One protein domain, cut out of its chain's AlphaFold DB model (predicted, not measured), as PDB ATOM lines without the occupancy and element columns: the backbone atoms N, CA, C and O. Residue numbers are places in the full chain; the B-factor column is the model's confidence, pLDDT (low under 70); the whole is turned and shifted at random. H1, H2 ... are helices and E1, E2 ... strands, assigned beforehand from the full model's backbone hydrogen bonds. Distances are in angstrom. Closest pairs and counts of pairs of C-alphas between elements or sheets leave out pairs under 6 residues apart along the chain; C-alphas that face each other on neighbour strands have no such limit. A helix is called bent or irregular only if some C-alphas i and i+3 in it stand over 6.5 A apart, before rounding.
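Overview. This is residues 3 to 35 and 51 to 88 of the 89 residues of an uncharacterized protein of Tengunoibacter tsumagoiensis (UniProt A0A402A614). A long ribbon of two antiparallel strands, E1 and E2, has the short helix H1 at the end where the chain turns from one strand to the other, and the first half of the long helix H3 packs on the ribbon, mainly on E1. H3 then runs on past the ribbon, and its residues 83 to 86, with residues 87 and 88, stick out at the end of the domain away from H1; the small helix H2 is beside H3. The printed part has 71 residues, with two named strands and three named helices in the order E1, H1, E2, H2, H3, and its class is mixed, helices and strands. The whole is loose, with a radius of gyration of the C-alphas of 15.1 A, and elongated, spanning 51 by 27 by 20 A.

Along the chain. E1, residues 3 to 12, begins at C-alpha 3 (57.410, 17.463, 19.388), bends by 67 degrees at residue 6 and is 25.6 A long. H1 holds residues 15 to 21. E2, residues 25 to 33, is 26.0 A long and ends at C-alpha 33 (54.214, 16.994, 14.073). H2, residues 60 to 63, has four residues. H3, residues 67 to 86, is 27.1 A long, has a kink of 27 degrees near residue 74 and ends at C-alpha 86 (52.189, 37.415, 14.029). H3 is neither bent nor irregular, but only just: C-alphas 75 and 78 are 6.5 A apart.

Arrangement. E1 and E2 are antiparallel neighbours, with 154 degrees between their directions. N 3 and O 32 are 2.8 A apart and N 11 and O 26 are 2.9 A apart, both within hydrogen-bond range. C-alphas 5 and 30 face each other at 5.8 A, as do C-alphas 8 and 29 at 4.9 A. The closest C-alphas of E1 and H3 are those of Ile 9 and Glu 68, 6.7 A apart. E2 and H3 are near each other, with 6 pairs of C-alphas within 10 A. H2 and H3 only just touch, with 3 pairs of C-alphas within 8 A, made by residues 70 to 74 of H3 alone; the closest are those of Cys 61 and Lys 70, 5.6 A apart. H1 is apart from H2 and from H3. Every O i to N i+4 pair is within hydrogen-bond range in H1 and 13 of 16 are in H3, while H2 is too short for such a pair.

Size, cuts and confidence. The two C-alphas farthest apart, those of His 19 and Leu 88, are 51.4 A from each other. Residues 36 to 50 are not printed, and C-alphas 35 and 51 are 17.0 A apart across this cut, which falls in the link from E2 to H2. The links from E1 to H1, H1 to E2 and H2 to H3 are tight. The mean pLDDT of the printed part is 89.2; residues 85, 87 and 88 are under 70.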
ATOM      1  N   LYS A   3      57.331  16.891  18.046       88.44
ATOM      2  CA  LYS A   3      57.410  17.463  19.388       88.44
ATOM      3  C   LYS A   3      56.456  16.695  20.294       88.44
ATOM      4  O   LYS A   3      55.250  16.743  20.078       88.44
ATOM      5  N   GLN A   4      56.988  16.036  21.314       91.94
ATOM      6  CA  GLN A   4      56.190  15.566  22.442       91.94
ATOM      7  C   GLN A   4      55.931  16.739  23.391       91.94
ATOM      8  O   GLN A   4      56.803  17.592  23.575       91.94
ATOM      9  N   PHE A   5      54.739  16.803  23.969       90.06
ATOM     10  CA  PHE A   5      54.455  17.727  25.059       90.06
ATOM     11  C   PHE A   5      54.625  17.028  26.409       90.06
ATOM     12  O   PHE A   5      54.265  15.862  26.553       90.06
ATOM     13  N   ASP A   6      55.146  17.760  27.394       89.25
ATOM     14  CA  ASP A   6      55.353  17.231  28.749       89.25
ATOM     15  C   ASP A   6      54.030  17.062  29.514       89.25
ATOM     16  O   ASP A   6      53.931  16.248  30.426       89.25
ATOM     17  N   GLU A   7      53.008  17.836  29.142       90.25
ATOM     18  CA  GLU A   7      51.682  17.771  29.748       90.25
ATOM     19  C   GLU A   7      50.840  16.651  29.121       90.25
ATOM     20  O   GLU A   7      50.684  16.593  27.894       90.25
ATOM     21  N   THR A   8      50.258  15.811  29.977       92.50
ATOM     22  CA  THR A   8      49.270  14.789  29.613       92.50
ATOM     23  C   THR A   8      47.844  15.310  29.782       92.50
ATOM     24  O   THR A   8      47.584  16.217  30.572       92.50
ATOM     25  N   ILE A   9      46.904  14.717  29.044       93.25
ATOM     26  CA  ILE A   9      45.462  14.919  29.254       93.25
ATOM     27  C   ILE A   9      44.852  13.658  29.858       93.25
ATOM     28  O   ILE A   9      45.224  12.543  29.485       93.25
ATOM     29  N   GLY A  10      43.945  13.836  30.815       94.00
ATOM     30  CA  GLY A  10      43.255  12.748  31.496       94.00
ATOM     31  C   GLY A  10      41.768  12.739  31.167       94.00
ATOM     32  O   GLY A  10      41.175  13.807  31.053       94.00
ATOM     33  N   PHE A  11      41.179  11.550  31.054       92.69
ATOM     34  CA  PHE A  11      39.738  11.366  30.871       92.69
ATOM     35  C   PHE A  11      39.220  10.394  31.920       92.69
ATOM     36  O   PHE A  11      39.721   9.272  32.011       92.69
ATOM     37  N   GLU A  12      38.235  10.811  32.709       93.62
ATOM     38  CA  GLU A  12      37.548   9.902  33.624       93.62
ATOM     39  C   GLU A  12      36.525   9.067  32.861       93.62
ATOM     40  O   GLU A  12      35.799   9.567  32.000       93.62
ATOM     41  N   PHE A  13      36.468   7.780  33.183       93.62
ATOM     42  CA  PHE A  13      35.472   6.895  32.605       93.62
ATOM     43  C   PHE A  13      34.154   7.000  33.370       93.62
ATOM     44  O   PHE A  13      34.128   7.122  34.600       93.62
ATOM     45  N   ASP A  14      33.040   6.904  32.645       93.62
ATOM     46  CA  ASP A  14      31.735   6.780  33.281       93.62
ATOM     47  C   ASP A  14      31.619   5.462  34.072       93.62
ATOM     48  O   ASP A  14      32.465   4.569  34.009       93.62
ATOM     49  N   GLU A  15      30.583   5.347  34.900       95.75
ATOM     50  CA  GLU A  15      30.373   4.164  35.743       95.75
ATOM     51  C   GLU A  15      30.299   2.861  34.930       95.75
ATOM     52  O   GLU A  15      30.893   1.855  35.322       95.75
ATOM     53  N   GLN A  16      29.641   2.887  33.768       95.38
ATOM     54  CA  GLN A  16      29.491   1.706  32.926       95.38
ATOM     55  C   GLN A  16      30.842   1.246  32.365       95.38
ATOM     56  O   GLN A  16      31.187   0.064  32.471       95.38
ATOM     57  N   ALA A  17      31.625   2.172  31.813       93.19
ATOM     58  CA  ALA A  17      32.963   1.908  31.315       93.19
ATOM     59  C   ALA A  17      33.856   1.370  32.437       93.19
ATOM     60  O   ALA A  17      34.400   0.278  32.271       93.19
ATOM     61  N   ARG A  18      33.911   2.033  33.603       96.19
ATOM     62  CA  ARG A  18      34.721   1.599  34.761       96.19
ATOM     63  C   ARG A  18      34.454   0.154  35.163       96.19
ATOM     64  O   ARG A  18      35.396  -0.615  35.350       96.19
ATOM     65  N   HIS A  19      33.183  -0.245  35.233       95.38
ATOM     66  CA  HIS A  19      32.814  -1.626  35.548       95.38
ATOM     67  C   HIS A  19      33.224  -2.630  34.470       95.38
ATOM     68  O   HIS A  19      33.591  -3.756  34.798       95.38
ATOM     69  N   SER A  20      33.149  -2.244  33.196       96.31
ATOM     70  CA  SER A  20      33.443  -3.144  32.079       96.31
ATOM     71  C   SER A  20      34.940  -3.358  31.835       96.31
ATOM     72  O   SER A  20      35.350  -4.487  31.574       96.31
ATOM     73  N   ILE A  21      35.754  -2.303  31.942       95.19
ATOM     74  CA  ILE A  21      37.189  -2.348  31.614       95.19
ATOM     75  C   ILE A  21      38.092  -2.407  32.852       95.19
ATOM     76  O   ILE A  21      39.270  -2.726  32.720       95.19
ATOM     77  N   GLY A  22      37.563  -2.123  34.048       96.25
ATOM     78  CA  GLY A  22      38.295  -2.221  35.316       96.25
ATOM     79  C   GLY A  22      39.279  -1.079  35.594       96.25
ATOM     80  O   GLY A  22      40.143  -1.226  36.456       96.25
ATOM     81  N   PHE A  23      39.162   0.045  34.884       95.75
ATOM     82  CA  PHE A  23      39.997   1.235  35.064       95.75
ATOM     83  C   PHE A  23      39.134   2.456  35.338       95.75
ATOM     84  O   PHE A  23      38.044   2.558  34.787       95.75
ATOM     85  N   ASP A  24      39.653   3.402  36.125       95.50
ATOM     86  CA  ASP A  24      38.941   4.635  36.481       95.50
ATOM     87  C   ASP A  24      39.108   5.759  35.454       95.50
ATOM     88  O   ASP A  24      38.228   6.608  35.306       95.50
ATOM     89  N   ARG A  25      40.249   5.789  34.755       95.00
ATOM     90  CA  ARG A  25      40.610   6.876  33.840       95.00
ATOM     91  C   ARG A  25      41.644   6.461  32.800       95.00
ATOM     92  O   ARG A  25      42.391   5.504  33.004       95.00
ATOM     93  N   GLN A  26      41.737   7.254  31.739       94.00
ATOM     94  CA  GLN A  26      42.811   7.226  30.749       94.00
ATOM     95  C   GLN A  26      43.751   8.415  30.953       94.00
ATOM     96  O   GLN A  26      43.298   9.522  31.229       94.00
ATOM     97  N   GLU A  27      45.051   8.204  30.748       95.62
ATOM     98  CA  GLU A  27      46.037   9.275  30.574       95.62
ATOM     99  C   GLU A  27      46.598   9.231  29.153       95.62
ATOM    100  O   GLU A  27      46.937   8.165  28.644       95.62
ATOM    101  N   THR A  28      46.708  10.391  28.510       93.00
ATOM    102  CA  THR A  28      47.120  10.503  27.107       93.00
ATOM    103  C   THR A  28      48.294  11.463  26.971       93.00
ATOM    104  O   THR A  28      48.245  12.599  27.446       93.00
ATOM    105  N   THR A  29      49.355  11.012  26.295       94.44
ATOM    106  CA  THR A  29      50.502  11.849  25.911       94.44
ATOM    107  C   THR A  29      50.295  12.381  24.500       94.44
ATOM    108  O   THR A  29      50.038  11.609  23.578       94.44
ATOM    109  N   MET A  30      50.436  13.692  24.321       92.50
ATOM    110  CA  MET A  30      50.179  14.345  23.039       92.50
ATOM    111  C   MET A  30      51.470  14.633  22.274       92.50
ATOM    112  O   MET A  30      52.489  15.048  22.838       92.50
ATOM    113  N   PHE A  31      51.394  14.483  20.954       92.06
ATOM    114  CA  PHE A  31      52.481  14.774  20.028       92.06
ATOM    115  C   PHE A  31      52.007  15.747  18.955       92.06
ATOM    116  O   PHE A  31      50.906  15.628  18.427       92.06
ATOM    117  N   LEU A  32      52.871  16.695  18.603       90.69
ATOM    118  CA  LEU A  32      52.675  17.612  17.492       90.69
ATOM    119  C   LEU A  32      53.747  17.377  16.440       90.69
ATOM    120  O   LEU A  32      54.945  17.433  16.724       90.69
ATOM    121  N   PHE A  33      53.321  17.169  15.205       89.94
ATOM    122  CA  PHE A  33      54.214  16.994  14.073       89.94
ATOM    123  C   PHE A  33      53.692  17.756  12.862       89.94
ATOM    124  O   PHE A  33      52.498  18.002  12.720       89.94
ATOM    125  N   GLU A  34      54.616  18.150  11.990       90.00
ATOM    126  CA  GLU A  34      54.277  18.737  10.696       90.00
ATOM    127  C   GLU A  34      54.224  17.621   9.652       90.00
ATOM    128  O   GLU A  34      55.220  16.928   9.419       90.00
ATOM    129  N   TYR A  35      53.055  17.442   9.040       90.00
ATOM    130  CA  TYR A  35      52.862  16.516   7.933       90.00
ATOM    131  C   TYR A  35      53.214  17.206   6.608       90.00
ATOM    132  O   TYR A  35      52.600  18.208   6.244       90.00
ATOM    133  N   GLN A  51      36.977   8.659   9.104       92.44
ATOM    134  CA  GLN A  51      37.322   9.725   8.156       92.44
ATOM    135  C   GLN A  51      38.543  10.540   8.594       92.44
ATOM    136  O   GLN A  51      38.798  10.734   9.783       92.44
ATOM    137  N   VAL A  52      39.259  11.091   7.609       91.81
ATOM    138  CA  VAL A  52      40.369  12.032   7.809       91.81
ATOM    139  C   VAL A  52      39.990  13.382   7.213       91.81
ATOM    140  O   VAL A  52      39.643  13.474   6.037       91.81
ATOM    141  N   HIS A  53      40.095  14.438   8.019       90.62
ATOM    142  CA  HIS A  53      39.742  15.802   7.627       90.62
ATOM    143  C   HIS A  53      40.891  16.774   7.891       90.62
ATOM    144  O   HIS A  53      41.683  16.593   8.816       90.62
ATOM    145  N   PHE A  54      40.960  17.834   7.086       91.44
ATOM    146  CA  PHE A  54      41.897  18.939   7.273       91.44
ATOM    147  C   PHE A  54      41.122  20.211   7.595       91.44
ATOM    148  O   PHE A  54      40.321  20.670   6.785       91.44
ATOM    149  N   PHE A  55      41.413  20.800   8.750       90.56
ATOM    150  CA  PHE A  55      40.751  22.006   9.240       90.56
ATOM    151  C   PHE A  55      41.729  23.175   9.333       90.56
ATOM    152  O   PHE A  55      42.946  22.982   9.422       90.56
ATOM    153  N   SER A  56      41.197  24.398   9.345       88.81
ATOM    154  CA  SER A  56      41.961  25.529   9.863       88.81
ATOM    155  C   SER A  56      42.103  25.383  11.379       88.81
ATOM    156  O   SER A  56      41.260  24.766  12.028       88.81
ATOM    157  N   ALA A  57      43.153  25.960  11.969       86.06
ATOM    158  CA  ALA A  57      43.383  25.841  13.409       86.06
ATOM    159  C   ALA A  57      42.220  26.396  14.256       86.06
ATOM    160  O   ALA A  57      42.028  25.949  15.381       86.06
ATOM    161  N   LEU A  58      41.442  27.344  13.724       86.12
ATOM    162  CA  LEU A  58      40.303  27.938  14.425       86.12
ATOM    163  C   LEU A  58      39.076  27.018  14.442       86.12
ATOM    164  O   LEU A  58      38.328  27.046  15.413       86.12
ATOM    165  N   ASP A  59      38.913  26.173  13.424       90.88
ATOM    166  CA  ASP A  59      37.723  25.324  13.275       90.88
ATOM    167  C   ASP A  59      37.867  23.981  14.011       90.88
ATOM    168  O   ASP A  59      36.880  23.307  14.283       90.88
ATOM    169  N   VAL A  60      39.093  23.571  14.368       92.19
ATOM    170  CA  VAL A  60      39.368  22.260  14.996       92.19
ATOM    171  C   VAL A  60      38.544  22.038  16.269       92.19
ATOM    172  O   VAL A  60      38.081  20.925  16.519       92.19
ATOM    173  N   CYS A  61      38.341  23.081  17.079       91.69
ATOM    174  CA  CYS A  61      37.631  22.970  18.355       91.69
ATOM    175  C   CYS A  61      36.168  22.525  18.215       91.69
ATOM    176  O   CYS A  61      35.634  21.934  19.159       91.69
ATOM    177  N   ASP A  62      35.547  22.752  17.058       92.62
ATOM    178  CA  ASP A  62      34.164  22.351  16.792       92.62
ATOM    179  C   ASP A  62      34.033  20.839  16.554       92.62
ATOM    180  O   ASP A  62      32.966  20.268  16.770       92.62
ATOM    181  N   TYR A  63      35.132  20.173  16.183       92.62
ATOM    182  CA  TYR A  63      35.168  18.742  15.856       92.62
ATOM    183  C   TYR A  63      35.740  17.866  16.975       92.62
ATOM    184  O   TYR A  63      35.583  16.646  16.950       92.62
ATOM    185  N   LEU A  64      36.406  18.456  17.970       92.69
ATOM    186  CA  LEU A  64      36.903  17.709  19.125       92.69
ATOM    187  C   LEU A  64      35.735  17.302  20.037       92.69
ATOM    188  O   LEU A  64      34.896  18.127  20.392       92.69
ATOM    189  N   ALA A  65      35.689  16.035  20.450       91.00
ATOM    190  CA  ALA A  65      34.595  15.519  21.278       91.00
ATOM    191  C   ALA A  65      34.714  15.939  22.753       91.00
ATOM    192  O   ALA A  65      33.732  16.351  23.369       91.00
ATOM    193  N   HIS A  66      35.923  15.863  23.312       91.56
ATOM    194  CA  HIS A  66      36.165  16.062  24.741       91.56
ATOM    195  C   HIS A  66      36.634  17.480  25.057       91.56
ATOM    196  O   HIS A  66      37.446  18.064  24.329       91.56
ATOM    197  N   GLN A  67      36.130  18.026  26.163       91.81
ATOM    198  CA  GLN A  67      36.424  19.386  26.605       91.81
ATOM    199  C   GLN A  67      37.907  19.545  26.969       91.81
ATOM    200  O   GLN A  67      38.542  20.522  26.579       91.81
ATOM    201  N   GLU A  68      38.483  18.538  27.615       92.31
ATOM    202  CA  GLU A  68      39.888  18.466  28.009       92.31
ATOM    203  C   GLU A  68      40.808  18.574  26.785       92.31
ATOM    204  O   GLU A  68      41.788  19.322  26.790       92.31
ATOM    205  N   THR A  69      40.452  17.898  25.685       93.19
ATOM    206  CA  THR A  69      41.197  17.975  24.421       93.19
ATOM    207  C   THR A  69      41.091  19.362  23.785       93.19
ATOM    208  O   THR A  69      42.086  19.874  23.269       93.19
ATOM    209  N   LYS A  70      39.912  20.004  23.836       93.81
ATOM    210  CA  LYS A  70      39.719  21.374  23.325       93.81
ATOM    211  C   LYS A  70      40.585  22.372  24.080       93.81
ATOM    212  O   LYS A  70      41.308  23.151  23.461       93.81
ATOM    213  N   GLU A  71      40.538  22.331  25.407       92.50
ATOM    214  CA  GLU A  71      41.311  23.224  26.273       92.50
ATOM    215  C   GLU A  71      42.814  23.056  26.052       92.50
ATOM    216  O   GLU A  71      43.542  24.046  25.918       92.50
ATOM    217  N   TYR A  72      43.267  21.808  25.933       92.62
ATOM    218  CA  TYR A  72      44.651  21.489  25.612       92.62
ATOM    219  C   TYR A  72      45.084  22.069  24.259       92.62
ATOM    220  O   TYR A  72      46.112  22.749  24.165       92.62
ATOM    221  N   PHE A  73      44.287  21.837  23.211       92.44
ATOM    222  CA  PHE A  73      44.561  22.329  21.862       92.44
ATOM    223  C   PHE A  73      44.651  23.860  21.829       92.44
ATOM    224  O   PHE A  73      45.624  24.413  21.308       92.44
ATOM    225  N   ILE A  74      43.691  24.553  22.451       91.38
ATOM    226  CA  ILE A  74      43.675  26.019  22.527       91.38
ATOM    227  C   ILE A  74      44.937  26.536  23.224       91.38
ATOM    228  O   ILE A  74      45.604  27.438  22.715       91.38
ATOM    229  N   ARG A  75      45.292  25.959  24.379       89.56
ATOM    230  CA  ARG A  75      46.411  26.432  25.204       89.56
ATOM    231  C   ARG A  75      47.770  26.222  24.540       89.56
ATOM    232  O   ARG A  75      48.596  27.130  24.561       89.56
ATOM    233  N   LEU A  76      48.024  25.040  23.981       85.50
ATOM    234  CA  LEU A  76      49.379  24.638  23.578       85.50
ATOM    235  C   LEU A  76      49.621  24.655  22.068       85.50
ATOM    236  O   LEU A  76      50.770  24.816  21.643       85.50
ATOM    237  N   VAL A  77      48.568  24.505  21.265       83.75
ATOM    238  CA  VAL A  77      48.670  24.442  19.802       83.75
ATOM    239  C   VAL A  77      48.233  25.764  19.182       83.75
ATOM    240  O   VAL A  77      49.046  26.421  18.532       83.75
ATOM    241  N   LEU A  78      47.013  26.229  19.459       82.81
ATOM    242  CA  LEU A  78      46.480  27.432  18.815       82.81
ATOM    243  C   LEU A  78      47.285  28.692  19.172       82.81
ATOM    244  O   LEU A  78      47.642  29.474  18.293       82.81
ATOM    245  N   GLN A  79      47.671  28.865  20.444       76.62
ATOM    246  CA  GLN A  79      48.528  29.987  20.854       76.62
ATOM    247  C   GLN A  79      49.897  29.991  20.157       76.62
ATOM    248  O   GLN A  79      50.483  31.054  19.945       76.62
ATOM    249  N   ARG A  80      50.439  28.814  19.820       77.12
ATOM    250  CA  ARG A  80      51.701  28.705  19.081       77.12
ATOM    251  C   ARG A  80      51.520  29.178  17.643       77.12
ATOM    252  O   ARG A  80      52.377  29.913  17.151       77.12
ATOM    253  N   ASP A  81      50.436  28.767  16.996       76.06
ATOM    254  CA  ASP A  81      50.173  29.107  15.600       76.06
ATOM    255  C   ASP A  81      49.856  30.594  15.430       76.06
ATOM    256  O   ASP A  81      50.441  31.232  14.556       76.06
ATOM    257  N   VAL A  82      49.076  31.192  16.340       74.00
ATOM    258  CA  VAL A  82      48.845  32.651  16.366       74.00
ATOM    259  C   VAL A  82      50.171  33.412  16.485       74.00
ATOM    260  O   VAL A  82      50.478  34.254  15.644       74.00
ATOM    261  N   LYS A  83      51.035  33.040  17.442       73.38
ATOM    262  CA  LYS A  83      52.368  33.655  17.603       73.38
ATOM    263  C   LYS A  83      53.274  33.469  16.384       73.38
ATOM    264  O   LYS A  83      54.192  34.261  16.173       73.38
ATOM    265  N   ARG A  84      53.096  32.396  15.610       74.75
ATOM    266  CA  ARG A  84      53.845  32.161  14.366       74.75
ATOM    267  C   ARG A  84      53.339  33.071  13.249       74.75
ATOM    268  O   ARG A  84      54.168  33.617  12.529       74.75
ATOM    269  N   MET A  85      52.024  33.245  13.126       68.06
ATOM    270  CA  MET A  85      51.411  34.140  12.140       68.06
ATOM    271  C   MET A  85      51.789  35.606  12.390       68.06
ATOM    272  O   MET A  85      52.193  36.293  11.458       68.06
ATOM    273  N   GLU A  86      51.774  36.054  13.648       73.44
ATOM    274  CA  GLU A  86      52.189  37.415  14.029       73.44
ATOM    275  C   GLU A  86      53.656  37.715  13.686       73.44
ATOM    276  O   GLU A  86      53.986  38.837  13.329       73.44
ATOM    277  N   LYS A  87      54.554  36.721  13.750       67.25
ATOM    278  CA  LYS A  87      55.978  36.897  13.398       67.25
ATOM    279  C   LYS A  87      56.256  36.967  11.895       67.25
ATOM    280  O   LYS A  87      57.387  37.252  11.511       67.25
ATOM    281  N   LEU A  88      55.276  36.624  11.062       59.50
ATOM    282  CA  LEU A  88      55.389  36.623   9.602       59.50
ATOM    283  C   LEU A  88      54.771  37.881   8.965       59.50
ATOM    284  O   LEU A  88      54.775  37.980   7.739       59.50
TER     285      LEU A  88